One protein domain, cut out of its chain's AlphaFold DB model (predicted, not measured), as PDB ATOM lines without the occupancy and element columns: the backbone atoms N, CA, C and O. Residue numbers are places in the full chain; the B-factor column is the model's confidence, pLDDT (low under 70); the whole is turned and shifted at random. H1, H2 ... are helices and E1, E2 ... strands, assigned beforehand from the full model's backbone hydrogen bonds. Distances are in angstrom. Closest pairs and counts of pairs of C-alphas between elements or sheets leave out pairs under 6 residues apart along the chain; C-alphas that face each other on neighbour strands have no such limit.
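AT A GLANCE: This is residues 254 to 364 of the 367 residues of an uncharacterized protein of Perkinsus olseni (UniProt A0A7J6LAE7). A five-stranded sheet makes the middle of the domain, with the long helix H4 slanting over one face, H5 on that same face toward the E3 edge, and the short H1 over the other face. Between E4 and E5 a long loop leaves the sheet, and its residues 332 to 338 stick out. The printed part has 111 residues, with five named helices and five named strands in the order E1 E2 H1 H2 E3 H3 H4 E4 E5 H5; the mixed sheet runs E1 E2 E4 E5 E3. The class is mixed, helices and strands; the whole is compact, with a radius of gyration of the C-alphas of 13.6 A and spans of 39 by 30 by 25 A.

HOW THE PARTS SIT: Edge strand E1, residues 254 to 259, forms an antiparallel hairpin with E2, residues 265 to 270; N 258 and O 266 are within hydrogen-bond range at 2.9 A. E2 is parallel to E4, residues 322 to 328, with N 325 and O 267 at 2.8 A. E4 and E5, residues 344 to 349, form an antiparallel hairpin, with N 326 and O 346 at 2.8 A. E5 is antiparallel to the other edge strand, E3, residues 291 to 295, with N 292 and O 347 at 2.9 A. H4, residues 304 to 316, is on the sheet at a height of 9.1 A, over E4 and E5; on the local plane it stands at 31 degrees to E4, only just slantwise to the strands. The closest C-alphas of H4 and E4 are those of Ser 305 and Val 325, 5.5 A apart. H5, residues 352 to 362, is on the same face, over E5 and only just over E3, with 3 C-alphas falling on E3. H4 touches H5 with residues 312 to 316 alone, about perpendicular at 78 degrees; their closest C-alphas are those of Leu 316 and Asp 354, 6.8 A. H1, residues 273 to 279, is on the opposite face at a height of 9.4 A, over E4 and along the strands; the closest C-alphas of the two are those of Val 276 and Leu 326, 6.2 A. H2, residues 284 to 290, only grazes the sheet and touches H5 at a steep tilt of 67 degrees, with the C-alphas of Arg 290 and Pro 352 closest at 4.7 A. H3, residues 297 to 300, only grazes the sheet and only just touches H4, only at the corner, with 3 pairs of C-alphas within 8 A. E2, H1 H2, E3 and E3, H3 H4, E4 are split strand-helix-strand units, two strands running the same way with other strands between them, each with a right-handed crossover. Every O i to N i+4 pair is within hydrogen-bond range in H1, H2 and H4, and 6 of 7 in H5; H3 is too short for such a pair.

IN THESE COORDINATES: E1 begins at C-alpha 254, (-20.403, 21.655, -22.422). From first to last C-alpha E4 is 17.3 A long, E5 16.4 A, E2 15.9 A, H4 18.2 A and H5 15.9 A. H4 begins at C-alpha 304, (-11.037, 19.222, -28.378), and H5 ends at C-alpha 362, (5.659, 23.221, -24.938).

THE WHOLE: The two C-alphas farthest apart, those of Arg 337 and Ala 353, are 40.1 A apart. The printed part has no cut. The link from E4 to E5, 15 residues, is long; the other links are tight. The mean pLDDT of the printed part is 74.0, and 38 residues are under 70, among them residues 254 to 259 and 329 to 343.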
ATOM      1  N   ILE A 254     -21.053  22.506 -23.419       62.62
ATOM      2  CA  ILE A 254     -20.403  21.655 -22.422       62.62
ATOM      3  C   ILE A 254     -20.250  20.264 -23.046       62.62
ATOM      4  O   ILE A 254     -21.235  19.654 -23.462       62.62
ATOM      5  N   ASP A 255     -19.008  19.802 -23.180       60.75
ATOM      6  CA  ASP A 255     -18.693  18.473 -23.706       60.75
ATOM      7  C   ASP A 255     -18.730  17.417 -22.588       60.75
ATOM      8  O   ASP A 255     -19.162  16.296 -22.849       60.75
ATOM      9  N   GLU A 256     -18.307  17.775 -21.365       62.06
ATOM     10  CA  GLU A 256     -18.347  16.913 -20.172       62.06
ATOM     11  C   GLU A 256     -18.252  17.736 -18.868       62.06
ATOM     12  O   GLU A 256     -17.603  18.785 -18.830       62.06
ATOM     13  N   ILE A 257     -18.876  17.235 -17.796       66.06
ATOM     14  CA  ILE A 257     -18.655  17.671 -16.408       66.06
ATOM     15  C   ILE A 257     -18.270  16.424 -15.611       66.06
ATOM     16  O   ILE A 257     -18.942  15.401 -15.719       66.06
ATOM     17  N   CYS A 258     -17.192  16.505 -14.838       63.97
ATOM     18  CA  CYS A 258     -16.698  15.435 -13.970       63.97
ATOM     19  C   CYS A 258     -16.639  15.949 -12.531       63.97
ATOM     20  O   CYS A 258     -16.364  17.128 -12.331       63.97
ATOM     21  N   GLU A 259     -16.788  15.091 -11.530       66.25
ATOM     22  CA  GLU A 259     -16.392  15.437 -10.159       66.25
ATOM     23  C   GLU A 259     -14.917  15.067  -9.952       66.25
ATOM     24  O   GLU A 259     -14.479  13.978 -10.331       66.25
ATOM     25  N   LEU A 260     -14.128  15.991  -9.402       71.88
ATOM     26  CA  LEU A 260     -12.743  15.742  -9.000       71.88
ATOM     27  C   LEU A 260     -12.696  14.978  -7.661       71.88
ATOM     28  O   LEU A 260     -13.688  14.954  -6.933       71.88
ATOM     29  N   PRO A 261     -11.543  14.392  -7.271       72.38
ATOM     30  CA  PRO A 261     -11.426  13.614  -6.030       72.38
ATOM     31  C   PRO A 261     -11.712  14.374  -4.720       72.38
ATOM     32  O   PRO A 261     -11.783  13.749  -3.666       72.38
ATOM     33  N   ASP A 262     -11.835  15.704  -4.761       71.25
ATOM     34  CA  ASP A 262     -12.233  16.565  -3.636       71.25
ATOM     35  C   ASP A 262     -13.704  17.030  -3.696       71.25
ATOM     36  O   ASP A 262     -14.133  17.809  -2.848       71.25
ATOM     37  N   GLY A 263     -14.481  16.553  -4.676       63.81
ATOM     38  CA  GLY A 263     -15.864  16.968  -4.923       63.81
ATOM     39  C   GLY A 263     -16.007  18.253  -5.749       63.81
ATOM     40  O   GLY A 263     -17.130  18.692  -5.994       63.81
ATOM     41  N   THR A 264     -14.908  18.865  -6.204       67.75
ATOM     42  CA  THR A 264     -14.964  20.069  -7.049       67.75
ATOM     43  C   THR A 264     -15.413  19.704  -8.473       67.75
ATOM     44  O   THR A 264     -14.884  18.748  -9.051       67.75
ATOM     45  N   PRO A 265     -16.361  20.435  -9.089       59.94
ATOM     46  CA  PRO A 265     -16.798  20.153 -10.453       59.94
ATOM     47  C   PRO A 265     -15.735  20.566 -11.483       59.94
ATOM     48  O   PRO A 265     -15.463  21.746 -11.681       59.94
ATOM     49  N   SER A 266     -15.190  19.591 -12.207       72.75
ATOM     50  CA  SER A 266     -14.352  19.785 -13.391       72.75
ATOM     51  C   SER A 266     -15.221  19.988 -14.633       72.75
ATOM     52  O   SER A 266     -16.133  19.201 -14.885       72.75
ATOM     53  N   ILE A 267     -14.916  20.994 -15.459       71.12
ATOM     54  CA  ILE A 267     -15.755  21.378 -16.616       71.12
ATOM     55  C   ILE A 267     -14.922  21.389 -17.895       71.12
ATOM     56  O   ILE A 267     -13.900  22.070 -17.975       71.12
ATOM     57  N   CYS A 268     -15.399  20.692 -18.925       73.38
ATOM     58  CA  CYS A 268     -14.841  20.729 -20.271       73.38
ATOM     59  C   CYS A 268     -15.886  21.209 -21.277       73.38
ATOM     60  O   CYS A 268     -16.924  20.571 -21.456       73.38
ATOM     61  N   GLY A 269     -15.607  22.292 -22.002       69.94
ATOM     62  CA  GLY A 269     -16.542  22.775 -23.016       69.94
ATOM     63  C   GLY A 269     -16.132  24.059 -23.724       69.94
ATOM     64  O   GLY A 269     -15.169  24.725 -23.356       69.94
ATOM     65  N   VAL A 270     -16.895  24.412 -24.754       70.56
ATOM     66  CA  VAL A 270     -16.925  25.763 -25.327       70.56
ATOM     67  C   VAL A 270     -17.868  26.612 -24.483       70.56
ATOM     68  O   VAL A 270     -18.952  26.137 -24.164       70.56
ATOM     69  N   MET A 271     -17.480  27.831 -24.109       65.88
ATOM     70  CA  MET A 271     -18.302  28.728 -23.285       65.88
ATOM     71  C   MET A 271     -18.164  30.191 -23.726       65.88
ATOM     72  O   MET A 271     -17.197  30.553 -24.408       65.88
ATOM     73  N   ALA A 272     -19.114  31.059 -23.358       63.69
ATOM     74  CA  ALA A 272     -18.988  32.477 -23.671       63.69
ATOM     75  C   ALA A 272     -17.890  33.125 -22.809       63.69
ATOM     76  O   ALA A 272     -17.507  32.632 -21.750       63.69
ATOM     77  N   LEU A 273     -17.349  34.259 -23.268       64.25
ATOM     78  CA  LEU A 273     -16.221  34.913 -22.590       64.25
ATOM     79  C   LEU A 273     -16.561  35.368 -21.156       64.25
ATOM     80  O   LEU A 273     -15.653  35.484 -20.340       64.25
ATOM     81  N   GLY A 274     -17.839  35.631 -20.858       60.41
ATOM     82  CA  GLY A 274     -18.306  35.919 -19.500       60.41
ATOM     83  C   GLY A 274     -18.131  34.712 -18.580       60.41
ATOM     84  O   GLY A 274     -17.439  34.811 -17.573       60.41
ATOM     85  N   ASP A 275     -18.662  33.558 -18.980       59.91
ATOM     86  CA  ASP A 275     -18.612  32.322 -18.187       59.91
ATOM     87  C   ASP A 275     -17.170  31.830 -18.000       59.91
ATOM     88  O   ASP A 275     -16.775  31.460 -16.898       59.91
ATOM     89  N   VAL A 276     -16.342  31.916 -19.052       64.44
ATOM     90  CA  VAL A 276     -14.908  31.606 -18.946       64.44
ATOM     91  C   VAL A 276     -14.232  32.500 -17.905       64.44
ATOM     92  O   VAL A 276     -13.447  32.001 -17.112       64.44
ATOM     93  N   LYS A 277     -14.544  33.802 -17.851       71.19
ATOM     94  CA  LYS A 277     -13.986  34.697 -16.821       71.19
ATOM     95  C   LYS A 277     -14.451  34.355 -15.405       71.19
ATOM     96  O   LYS A 277     -13.678  34.574 -14.482       71.19
ATOM     97  N   MET A 278     -15.669  33.843 -15.233       67.81
ATOM     98  CA  MET A 278     -16.189  33.417 -13.926       67.81
ATOM     99  C   MET A 278     -15.524  32.131 -13.414       67.81
ATOM    100  O   MET A 278     -15.404  31.956 -12.208       67.81
ATOM    101  N   LEU A 279     -15.095  31.247 -14.323       67.69
ATOM    102  CA  LEU A 279     -14.465  29.956 -14.010       67.69
ATOM    103  C   LEU A 279     -12.925  29.994 -13.986       67.69
ATOM    104  O   LEU A 279     -12.288  28.996 -13.658       67.69
ATOM    105  N   LEU A 280     -12.307  31.118 -14.352       78.06
ATOM    106  CA  LEU A 280     -10.873  31.334 -14.147       78.06
ATOM    107  C   LEU A 280     -10.607  31.819 -12.707       78.06
ATOM    108  O   LEU A 280     -11.473  32.479 -12.122       78.06
ATOM    109  N   PRO A 281      -9.411  31.564 -12.140       79.31
ATOM    110  CA  PRO A 281      -9.007  32.173 -10.876       79.31
ATOM    111  C   PRO A 281      -9.114  33.701 -10.951       79.31
ATOM    112  O   PRO A 281      -8.655  34.316 -11.917       79.31
ATOM    113  N   GLN A 282      -9.754  34.302  -9.945       80.88
ATOM    114  CA  GLN A 282     -10.011  35.747  -9.910       80.88
ATOM    115  C   GLN A 282      -8.775  36.551  -9.481       80.88
ATOM    116  O   GLN A 282      -8.664  37.726  -9.828       80.88
ATOM    117  N   ASP A 283      -7.840  35.928  -8.755       87.62
ATOM    118  CA  ASP A 283      -6.529  36.514  -8.488       87.62
ATOM    119  C   ASP A 283      -5.615  36.389  -9.717       87.62
ATOM    120  O   ASP A 283      -5.499  35.325 -10.332       87.62
ATOM    121  N   GLU A 284      -4.943  37.484 -10.076       84.38
ATOM    122  CA  GLU A 284      -4.096  37.521 -11.268       84.38
ATOM    123  C   GLU A 284      -2.857  36.626 -11.122       84.38
ATOM    124  O   GLU A 284      -2.471  35.958 -12.082       84.38
ATOM    125  N   THR A 285      -2.247  36.567  -9.934       85.81
ATOM    126  CA  THR A 285      -1.043  35.755  -9.704       85.81
ATOM    127  C   THR A 285      -1.372  34.267  -9.730       85.81
ATOM    128  O   THR A 285      -0.650  33.486 -10.351       85.81
ATOM    129  N   GLU A 286      -2.513  33.879  -9.161       83.88
ATOM    130  CA  GLU A 286      -3.032  32.516  -9.220       83.88
ATOM    131  C   GLU A 286      -3.416  32.114 -10.651       83.88
ATOM    132  O   GLU A 286      -3.056  31.028 -11.108       83.88
ATOM    133  N   CYS A 287      -4.070  33.005 -11.401       82.50
ATOM    134  CA  CYS A 287      -4.399  32.783 -12.808       82.50
ATOM    135  C   CYS A 287      -3.124  32.601 -13.655       82.50
ATOM    136  O   CYS A 287      -2.995  31.626 -14.400       82.50
ATOM    137  N   GLN A 288      -2.117  33.466 -13.474       86.44
ATOM    138  CA  GLN A 288      -0.802  33.326 -14.113       86.44
ATOM    139  C   GLN A 288      -0.042  32.062 -13.667       86.44
ATOM    140  O   GLN A 288       0.772  31.538 -14.434       86.44
ATOM    141  N   ALA A 289      -0.301  31.538 -12.469       87.75
ATOM    142  CA  ALA A 289       0.319  30.320 -11.960       87.75
ATOM    143  C   ALA A 289      -0.357  29.037 -12.482       87.75
ATOM    144  O   ALA A 289       0.347  28.109 -12.871       87.75
ATOM    145  N   ARG A 290      -1.697  28.992 -12.525       89.38
ATOM    146  CA  ARG A 290      -2.504  27.778 -12.780       89.38
ATOM    147  C   ARG A 290      -3.069  27.646 -14.193       89.38
ATOM    148  O   ARG A 290      -3.528  26.564 -14.541       89.38
ATOM    149  N   VAL A 291      -3.079  28.698 -15.014       89.44
ATOM    150  CA  VAL A 291      -3.782  28.682 -16.314       89.44
ATOM    151  C   VAL A 291      -2.808  28.622 -17.493       89.44
ATOM    152  O   VAL A 291      -1.792  29.318 -17.524       89.44
ATOM    153  N   LEU A 292      -3.126  27.818 -18.509       90.31
ATOM    154  CA  LEU A 292      -2.412  27.766 -19.788       90.31
ATOM    155  C   LEU A 292      -3.374  28.066 -20.944       90.31
ATOM    156  O   LEU A 292      -4.385  27.391 -21.127       90.31
ATOM    157  N   MET A 293      -3.056  29.084 -21.750       87.12
ATOM    158  CA  MET A 293      -3.839  29.440 -22.937       87.12
ATOM    159  C   MET A 293      -3.388  28.612 -24.148       87.12
ATOM    160  O   MET A 293      -2.441  28.977 -24.851       87.12
ATOM    161  N   VAL A 294      -4.128  27.551 -24.456       83.31
ATOM    162  CA  VAL A 294      -3.907  26.736 -25.652       83.31
ATOM    163  C   VAL A 294      -4.419  27.487 -26.882       83.31
ATOM    164  O   VAL A 294      -5.563  27.948 -26.941       83.31
ATOM    165  N   LYS A 295      -3.573  27.593 -27.911       82.69
ATOM    166  CA  LYS A 295      -3.925  28.170 -29.218       82.69
ATOM    167  C   LYS A 295      -4.039  27.076 -30.277       82.69
ATOM    168  O   LYS A 295      -3.390  26.042 -30.218       82.69
ATOM    169  N   ARG A 296      -4.797  27.370 -31.334       74.94
ATOM    170  CA  ARG A 296      -5.029  26.505 -32.508       74.94
ATOM    171  C   ARG A 296      -5.815  25.213 -32.210       74.94
ATOM    172  O   ARG A 296      -5.786  24.306 -33.036       74.94
ATOM    173  N   CYS A 297      -6.600  25.173 -31.131       75.62
ATOM    174  CA  CYS A 297      -7.328  23.977 -30.670       75.62
ATOM    175  C   CYS A 297      -8.249  23.354 -31.736       75.62
ATOM    176  O   CYS A 297      -8.434  22.144 -31.761       75.62
ATOM    177  N   HIS A 298      -8.742  24.160 -32.681       71.94
ATOM    178  CA  HIS A 298      -9.486  23.732 -33.868       71.94
ATOM    179  C   HIS A 298      -8.829  22.588 -34.662       71.94
ATOM    180  O   HIS A 298      -9.541  21.797 -35.279       71.94
ATOM    181  N   LYS A 299      -7.494  22.458 -34.622       74.31
ATOM    182  CA  LYS A 299      -6.761  21.338 -35.233       74.31
ATOM    183  C   LYS A 299      -7.045  19.979 -34.579       74.31
ATOM    184  O   LYS A 299      -6.920  18.962 -35.246       74.31
ATOM    185  N   LEU A 300      -7.457  19.957 -33.311       72.25
ATOM    186  CA  LEU A 300      -7.817  18.739 -32.573       72.25
ATOM    187  C   LEU A 300      -9.210  18.202 -32.969       72.25
ATOM    188  O   LEU A 300      -9.581  17.093 -32.576       72.25
ATOM    189  N   GLY A 301      -9.977  18.961 -33.759       67.75
ATOM    190  CA  GLY A 301     -11.305  18.582 -34.244       67.75
ATOM    191  C   GLY A 301     -12.398  18.677 -33.176       67.75
ATOM    192  O   GLY A 301     -12.346  19.518 -32.280       67.75
ATOM    193  N   ALA A 302     -13.422  17.827 -33.289       66.38
ATOM    194  CA  ALA A 302     -14.517  17.758 -32.321       66.38
ATOM    195  C   ALA A 302     -14.043  17.274 -30.935       66.38
ATOM    196  O   ALA A 302     -13.089  16.494 -30.844       66.38
ATOM    197  N   ARG A 303     -14.736  17.720 -29.872       71.62
ATOM    198  CA  ARG A 303     -14.428  17.424 -28.454       71.62
ATOM    199  C   ARG A 303     -12.968  17.718 -28.075       71.62
ATOM    200  O   ARG A 303     -12.335  16.989 -27.318       71.62
ATOM    201  N   CYS A 304     -12.411  18.791 -28.636       76.81
ATOM    202  CA  CYS A 304     -11.037  19.222 -28.378       76.81
ATOM    203  C   CYS A 304     -10.763  19.580 -26.904       76.81
ATOM    204  O   CYS A 304      -9.623  19.474 -26.474       76.81
ATOM    205  N   SER A 305     -11.797  19.951 -26.145       79.94
ATOM    206  CA  SER A 305     -11.773  20.146 -24.690       79.94
ATOM    207  C   SER A 305     -11.353  18.860 -23.957       79.94
ATOM    208  O   SER A 305     -10.322  18.836 -23.291       79.94
ATOM    209  N   LEU A 306     -12.075  17.758 -24.193       79.88
ATOM    210  CA  LEU A 306     -11.811  16.440 -23.600       79.88
ATOM    211  C   LEU A 306     -10.445  15.890 -24.011       79.88
ATOM    212  O   LEU A 306      -9.728  15.325 -23.194       79.88
ATOM    213  N   LYS A 307     -10.054  16.101 -25.275       84.56
ATOM    214  CA  LYS A 307      -8.728  15.698 -25.769       84.56
ATOM    215  C   LYS A 307      -7.596  16.431 -25.053       84.56
ATOM    216  O   LYS A 307      -6.578  15.811 -24.783       84.56
ATOM    217  N   LEU A 308      -7.768  17.720 -24.752       84.38
ATOM    218  CA  LEU A 308      -6.793  18.487 -23.976       84.38
ATOM    219  C   LEU A 308      -6.753  18.023 -22.516       84.38
ATOM    220  O   LEU A 308      -5.655  17.826 -22.005       84.38
ATOM    221  N   LYS A 309      -7.909  17.779 -21.878       88.69
ATOM    222  CA  LYS A 309      -7.960  17.232 -20.510       88.69
ATOM    223  C   LYS A 309      -7.221  15.895 -20.426       88.69
ATOM    224  O   LYS A 309      -6.244  15.786 -19.695       88.69
ATOM    225  N   ALA A 310      -7.623  14.926 -21.250       86.19
ATOM    226  CA  ALA A 310      -7.022  13.595 -21.279       86.19
ATOM    227  C   ALA A 310      -5.521  13.628 -21.615       86.19
ATOM    228  O   ALA A 310      -4.752  12.882 -21.018       86.19
ATOM    229  N   TYR A 311      -5.088  14.501 -22.536       88.00
ATOM    230  CA  TYR A 311      -3.669  14.689 -22.847       88.00
ATOM    231  C   TYR A 311      -2.875  15.145 -21.617       88.00
ATOM    232  O   TYR A 311      -1.887  14.508 -21.262       88.00
ATOM    233  N   PHE A 312      -3.312  16.213 -20.949       89.19
ATOM    234  CA  PHE A 312      -2.574  16.757 -19.811       89.19
ATOM    235  C   PHE A 312      -2.630  15.849 -18.577       89.19
ATOM    236  O   PHE A 312      -1.581  15.633 -17.979       89.19
ATOM    237  N   ASP A 313      -3.779  15.246 -18.248       85.81
ATOM    238  CA  ASP A 313      -3.867  14.244 -17.170       85.81
ATOM    239  C   ASP A 313      -2.924  13.047 -17.444       85.81
ATOM    240  O   ASP A 313      -2.203  12.600 -16.552       85.81
ATOM    241  N   THR A 314      -2.834  12.582 -18.703       87.31
ATOM    242  CA  THR A 314      -1.922  11.486 -19.096       87.31
ATOM    243  C   THR A 314      -0.449  11.872 -18.949       87.31
ATOM    244  O   THR A 314       0.331  11.088 -18.416       87.31
ATOM    245  N   VAL A 315      -0.038  13.051 -19.435       87.62
ATOM    246  CA  VAL A 315       1.387  13.440 -19.425       87.62
ATOM    247  C   VAL A 315       1.859  13.876 -18.031       87.62
ATOM    248  O   VAL A 315       3.026  13.681 -17.699       87.62
ATOM    249  N   LEU A 316       0.963  14.406 -17.196       87.38
ATOM    250  CA  LEU A 316       1.245  14.706 -15.786       87.38
ATOM    251  C   LEU A 316       1.161  13.457 -14.887       87.38
ATOM    252  O   LEU A 316       1.681  13.463 -13.774       87.38
ATOM    253  N   GLY A 317       0.583  12.363 -15.391       82.56
ATOM    254  CA  GLY A 317       0.636  11.041 -14.764       82.56
ATOM    255  C   GLY A 317      -0.382  10.811 -13.645       82.56
ATOM    256  O   GLY A 317      -0.224   9.850 -12.890       82.56
ATOM    257  N   HIS A 318      -1.408  11.657 -13.523       82.25
ATOM    258  CA  HIS A 318      -2.508  11.453 -12.581       82.25
ATOM    259  C   HIS A 318      -3.826  12.071 -13.065       82.25
ATOM    260  O   HIS A 318      -3.867  13.185 -13.588       82.25
ATOM    261  N   ASP A 319      -4.925  11.356 -12.825       77.94
ATOM    262  CA  ASP A 319      -6.268  11.817 -13.164       77.94
ATOM    263  C   ASP A 319      -6.674  13.027 -12.305       77.94
ATOM    264  O   ASP A 319      -6.539  13.020 -11.078       77.94
ATOM    265  N   GLY A 320      -7.194  14.079 -12.947       80.75
ATOM    266  CA  GLY A 320      -7.614  15.304 -12.257       80.75
ATOM    267  C   GLY A 320      -6.471  16.275 -11.943       80.75
ATOM    268  O   GLY A 320      -6.582  17.059 -10.998       80.75
ATOM    269  N   ALA A 321      -5.387  16.238 -12.726       86.19
ATOM    270  CA  ALA A 321      -4.405  17.323 -12.778       86.19
ATOM    271  C   ALA A 321      -5.027  18.588 -13.397       86.19
ATOM    272  O   ALA A 321      -4.785  19.717 -12.954       86.19
ATOM    273  N   VAL A 322      -5.874  18.388 -14.411       87.62
ATOM    274  CA  VAL A 322      -6.690  19.435 -15.028       87.62
ATOM    275  C   VAL A 322      -8.042  19.547 -14.330       87.62
ATOM    276  O   VAL A 322      -8.808  18.586 -14.246       87.62
ATOM    277  N   GLU A 323      -8.349  20.765 -13.900       84.62
ATOM    278  CA  GLU A 323      -9.593  21.158 -13.244       84.62
ATOM    279  C   GLU A 323     -10.639  21.620 -14.269       84.62
ATOM    280  O   GLU A 323     -11.765  21.130 -14.277       84.62
ATOM    281  N   HIS A 324     -10.268  22.491 -15.211       83.69
ATOM    282  CA  HIS A 324     -11.175  22.927 -16.276       83.69
ATOM    283  C   HIS A 324     -10.481  23.006 -17.639       83.69
ATOM    284  O   HIS A 324      -9.309  23.371 -17.742       83.69
ATOM    285  N   VAL A 325     -11.237  22.750 -18.711       85.44
ATOM    286  CA  VAL A 325     -10.839  23.063 -20.092       85.44
ATOM    287  C   VAL A 325     -11.909  23.931 -20.752       85.44
ATOM    288  O   VAL A 325     -12.925  23.446 -21.257       85.44
ATOM    289  N   LEU A 326     -11.650  25.237 -20.744       82.00
ATOM    290  CA  LEU A 326     -12.589  26.300 -21.090       82.00
ATOM    291  C   LEU A 326     -12.257  26.868 -22.474       82.00
ATOM    292  O   LEU A 326     -11.268  27.580 -22.655       82.00
ATOM    293  N   MET A 327     -13.066  26.558 -23.482       79.31
ATOM    294  CA  MET A 327     -12.784  26.904 -24.876       79.31
ATOM    295  C   MET A 327     -13.583  28.131 -25.326       79.31
ATOM    296  O   MET A 327     -14.775  28.237 -25.056       79.31
ATOM    297  N   LEU A 328     -12.961  29.042 -26.081       71.12
ATOM    298  CA  LEU A 328     -13.644  30.230 -26.596       71.12
ATOM    299  C   LEU A 328     -14.194  30.026 -28.020       71.12
ATOM    300  O   LEU A 328     -13.469  29.558 -28.910       71.12
ATOM    301  N   PRO A 329     -15.440  30.454 -28.288       65.25
ATOM    302  CA  PRO A 329     -16.057  30.354 -29.600       65.25
ATOM    303  C   PRO A 329     -15.438  31.307 -30.626       65.25
ATOM    304  O   PRO A 329     -14.871  32.361 -30.323       65.25
ATOM    305  N   LEU A 330     -15.612  30.962 -31.900       59.62
ATOM    306  CA  LEU A 330     -15.133  31.767 -33.016       59.62
ATOM    307  C   LEU A 330     -16.120  32.871 -33.396       59.62
ATOM    308  O   LEU A 330     -17.043  32.636 -34.178       59.62
ATOM    309  N   LYS A 331     -15.839  34.105 -32.947       51.44
ATOM    310  CA  LYS A 331     -16.622  35.331 -33.233       51.44
ATOM    311  C   LYS A 331     -17.070  35.520 -34.697       51.44
ATOM    312  O   LYS A 331     -18.033  36.232 -34.935       51.44
ATOM    313  N   ALA A 332     -16.382  34.925 -35.675       41.09
ATOM    314  CA  ALA A 332     -16.595  35.196 -37.098       41.09
ATOM    315  C   ALA A 332     -17.569  34.256 -37.843       41.09
ATOM    316  O   ALA A 332     -17.943  34.589 -38.964       41.09
ATOM    317  N   ARG A 333     -17.917  33.061 -37.324       45.16
ATOM    318  CA  ARG A 333     -18.640  32.024 -38.115       45.16
ATOM    319  C   ARG A 333     -19.638  31.170 -37.319       45.16
ATOM    320  O   ARG A 333     -19.783  29.981 -37.580       45.16
ATOM    321  N   CYS A 334     -20.336  31.771 -36.361       39.03
ATOM    322  CA  CYS A 334     -21.357  31.078 -35.573       39.03
ATOM    323  C   CYS A 334     -22.753  31.233 -36.200       39.03
ATOM    324  O   CYS A 334     -23.596  31.974 -35.701       39.03
ATOM    325  N   THR A 335     -22.994  30.541 -37.317       37.12
ATOM    326  CA  THR A 335     -24.353  30.272 -37.818       37.12
ATOM    327  C   THR A 335     -24.832  28.915 -37.290       37.12
ATOM    328  O   THR A 335     -24.029  28.021 -37.034       37.12
ATOM    329  N   ALA A 336     -26.143  28.764 -37.079       38.59
ATOM    330  CA  ALA A 336     -26.745  27.736 -36.215       38.59
ATOM    331  C   ALA A 336     -26.739  26.281 -36.759       38.59
ATOM    332  O   ALA A 336     -27.685  25.526 -36.538       38.59
ATOM    333  N   ARG A 337     -25.701  25.862 -37.496       42.06
ATOM    334  CA  ARG A 337     -25.545  24.493 -38.020       42.06
ATOM    335  C   ARG A 337     -24.093  24.010 -37.910       42.06
ATOM    336  O   ARG A 337     -23.297  24.264 -38.802       42.06
ATOM    337  N   ARG A 338     -23.816  23.243 -36.845       43.03
ATOM    338  CA  ARG A 338     -22.615  22.412 -36.586       43.03
ATOM    339  C   ARG A 338     -21.226  23.079 -36.716       43.03
ATOM    340  O   ARG A 338     -20.716  23.302 -37.805       43.03
ATOM    341  N   GLY A 339     -20.503  23.090 -35.594       52.78
ATOM    342  CA  GLY A 339     -19.192  22.427 -35.555       52.78
ATOM    343  C   GLY A 339     -17.998  23.124 -36.213       52.78
ATOM    344  O   GLY A 339     -17.211  22.450 -36.874       52.78
ATOM    345  N   VAL A 340     -17.795  24.425 -35.982       51.03
ATOM    346  CA  VAL A 340     -16.462  25.031 -36.168       51.03
ATOM    347  C   VAL A 340     -15.704  24.933 -34.837       51.03
ATOM    348  O   VAL A 340     -16.079  25.633 -33.895       51.03
ATOM    349  N   PRO A 341     -14.670  24.081 -34.708       56.09
ATOM    350  CA  PRO A 341     -14.017  23.875 -33.420       56.09
ATOM    351  C   PRO A 341     -13.231  25.132 -32.978       56.09
ATOM    352  O   PRO A 341     -12.709  25.871 -33.821       56.09
ATOM    353  N   PRO A 342     -13.166  25.412 -31.663       63.25
ATOM    354  CA  PRO A 342     -12.667  26.669 -31.096       63.25
ATOM    355  C   PRO A 342     -11.184  26.915 -31.414       63.25
ATOM    356  O   PRO A 342     -10.367  25.996 -31.395       63.25
ATOM    357  N   LYS A 343     -10.782  28.165 -31.692       68.19
ATOM    358  CA  LYS A 343      -9.356  28.478 -31.958       68.19
ATOM    359  C   LYS A 343      -8.499  28.590 -30.702       68.19
ATOM    360  O   LYS A 343      -7.290  28.403 -30.828       68.19
ATOM    361  N   THR A 344      -9.095  28.902 -29.559       77.88
ATOM    362  CA  THR A 344      -8.388  29.179 -28.306       77.88
ATOM    363  C   THR A 344      -9.136  28.508 -27.166       77.88
ATOM    364  O   THR A 344     -10.367  28.467 -27.189       77.88
ATOM    365  N   GLY A 345      -8.406  28.017 -26.176       83.81
ATOM    366  CA  GLY A 345      -8.964  27.595 -24.902       83.81
ATOM    367  C   GLY A 345      -7.994  27.841 -23.761       83.81
ATOM    368  O   GLY A 345      -6.841  28.212 -23.983       83.81
ATOM    369  N   PHE A 346      -8.481  27.630 -22.552       86.31
ATOM    370  CA  PHE A 346      -7.736  27.735 -21.313       86.31
ATOM    371  C   PHE A 346      -7.802  26.387 -20.612       86.31
ATOM    372  O   PHE A 346      -8.890  25.854 -20.404       86.31
ATOM    373  N   VAL A 347      -6.641  25.836 -20.284       90.38
ATOM    374  CA  VAL A 347      -6.519  24.689 -19.388       90.38
ATOM    375  C   VAL A 347      -6.201  25.256 -18.015       90.38
ATOM    376  O   VAL A 347      -5.211  25.973 -17.861       90.38
ATOM    377  N   VAL A 348      -7.077  24.994 -17.052       88.75
ATOM    378  CA  VAL A 348      -6.906  25.368 -15.649       88.75
ATOM    379  C   VAL A 348      -6.402  24.129 -14.924       88.75
ATOM    380  O   VAL A 348      -7.071  23.094 -14.925       88.75
ATOM    381  N   PHE A 349      -5.203  24.219 -14.364       91.75
ATOM    382  CA  PHE A 349      -4.605  23.153 -13.574       91.75
ATOM    383  C   PHE A 349      -4.958  23.326 -12.101       91.75
ATOM    384  O   PHE A 349      -4.995  24.445 -11.576       91.75
ATOM    385  N   ARG A 350      -5.158  22.198 -11.419       88.50
ATOM    386  CA  ARG A 350      -5.460  22.172  -9.987       88.50
ATOM    387  C   ARG A 350      -4.290  22.717  -9.162       88.50
ATOM    388  O   ARG A 350      -4.513  23.478  -8.227       88.50
ATOM    389  N   ASN A 351      -3.050  22.409  -9.559       89.50
ATOM    390  CA  ASN A 351      -1.839  22.909  -8.905       89.50
ATOM    391  C   ASN A 351      -0.983  23.791  -9.843       89.50
ATOM    392  O   ASN A 351      -0.818  23.467 -11.021       89.50
ATOM    393  N   PRO A 352      -0.319  24.845  -9.324       89.81
ATOM    394  CA  PRO A 352       0.701  25.599 -10.063       89.81
ATOM    395  C   PRO A 352       1.876  24.754 -10.583       89.81
ATOM    396  O   PRO A 352       2.456  25.071 -11.619       89.81
ATOM    397  N   ALA A 353       2.243  23.684  -9.867       88.88
ATOM    398  CA  ALA A 353       3.321  22.781 -10.269       88.88
ATOM    399  C   ALA A 353       2.977  22.034 -11.569       88.88
ATOM    400  O   ALA A 353       3.796  21.976 -12.485       88.88
ATOM    401  N   ASP A 354       1.738  21.557 -11.672       89.00
ATOM    402  CA  ASP A 354       1.197  20.850 -12.832       89.00
ATOM    403  C   ASP A 354       1.206  21.765 -14.064       89.00
ATOM    404  O   ASP A 354       1.695  21.380 -15.124       89.00
ATOM    405  N   ALA A 355       0.780  23.024 -13.899       88.44
ATOM    406  CA  ALA A 355       0.858  24.050 -14.939       88.44
ATOM    407  C   ALA A 355       2.302  24.366 -15.371       88.44
ATOM    408  O   ALA A 355       2.556  24.601 -16.555       88.44
ATOM    409  N   LEU A 356       3.259  24.377 -14.436       87.50
ATOM    410  CA  LEU A 356       4.677  24.610 -14.725       87.50
ATOM    411  C   LEU A 356       5.276  23.448 -15.529       87.50
ATOM    412  O   LEU A 356       5.942  23.688 -16.539       87.50
ATOM    413  N   LEU A 357       4.981  22.204 -15.142       87.38
ATOM    414  CA  LEU A 357       5.350  21.008 -15.904       87.38
ATOM    415  C   LEU A 357       4.709  21.021 -17.300       87.38
ATOM    416  O   LEU A 357       5.406  20.803 -18.289       87.38
ATOM    417  N   ALA A 358       3.426  21.383 -17.407       86.12
ATOM    418  CA  ALA A 358       2.732  21.513 -18.689       86.12
ATOM    419  C   ALA A 358       3.403  22.528 -19.635       86.12
ATOM    420  O   ALA A 358       3.538  22.267 -20.830       86.12
ATOM    421  N   ARG A 359       3.874  23.667 -19.105       84.25
ATOM    422  CA  ARG A 359       4.619  24.686 -19.871       84.25
ATOM    423  C   ARG A 359       5.987  24.184 -20.335       84.25
ATOM    424  O   ARG A 359       6.398  24.504 -21.445       84.25
ATOM    425  N   ALA A 360       6.674  23.380 -19.522       81.56
ATOM    426  CA  ALA A 360       7.973  22.808 -19.885       81.56
ATOM    427  C   ALA A 360       7.886  21.829 -21.078       81.56
ATOM    428  O   ALA A 360       8.853  21.689 -21.830       81.56
ATOM    429  N   LEU A 361       6.723  21.202 -21.298       72.38
ATOM    430  CA  LEU A 361       6.467  20.350 -22.465       72.38
ATOM    431  C   LEU A 361       6.359  21.158 -23.769       72.38
ATOM    432  O   LEU A 361       6.889  20.725 -24.791       72.38
ATOM    433  N   GLU A 362       5.748  22.353 -23.746       56.31
ATOM    434  CA  GLU A 362       5.659  23.221 -24.938       56.31
ATOM    435  C   GLU A 362       7.045  23.634 -25.467       56.31
ATOM    436  O   GLU A 362       7.203  23.870 -26.664       56.31
ATOM    437  N   THR A 363       8.064  23.685 -24.603       50.00
ATOM    438  CA  THR A 363       9.458  23.952 -25.000       50.00
ATOM    439  C   THR A 363      10.187  22.773 -25.654       50.00
ATOM    440  O   THR A 363      11.249  23.000 -26.232       50.00
ATOM    441  N   PHE A 364       9.653  21.547 -25.604       43.22
ATOM    442  CA  PHE A 364      10.276  20.368 -26.230       43.22
ATOM    443  C   PHE A 364       9.729  20.046 -27.632       43.22
ATOM    444  O   PHE A 364      10.498  19.601 -28.479       43.22
TER     445      PHE A 364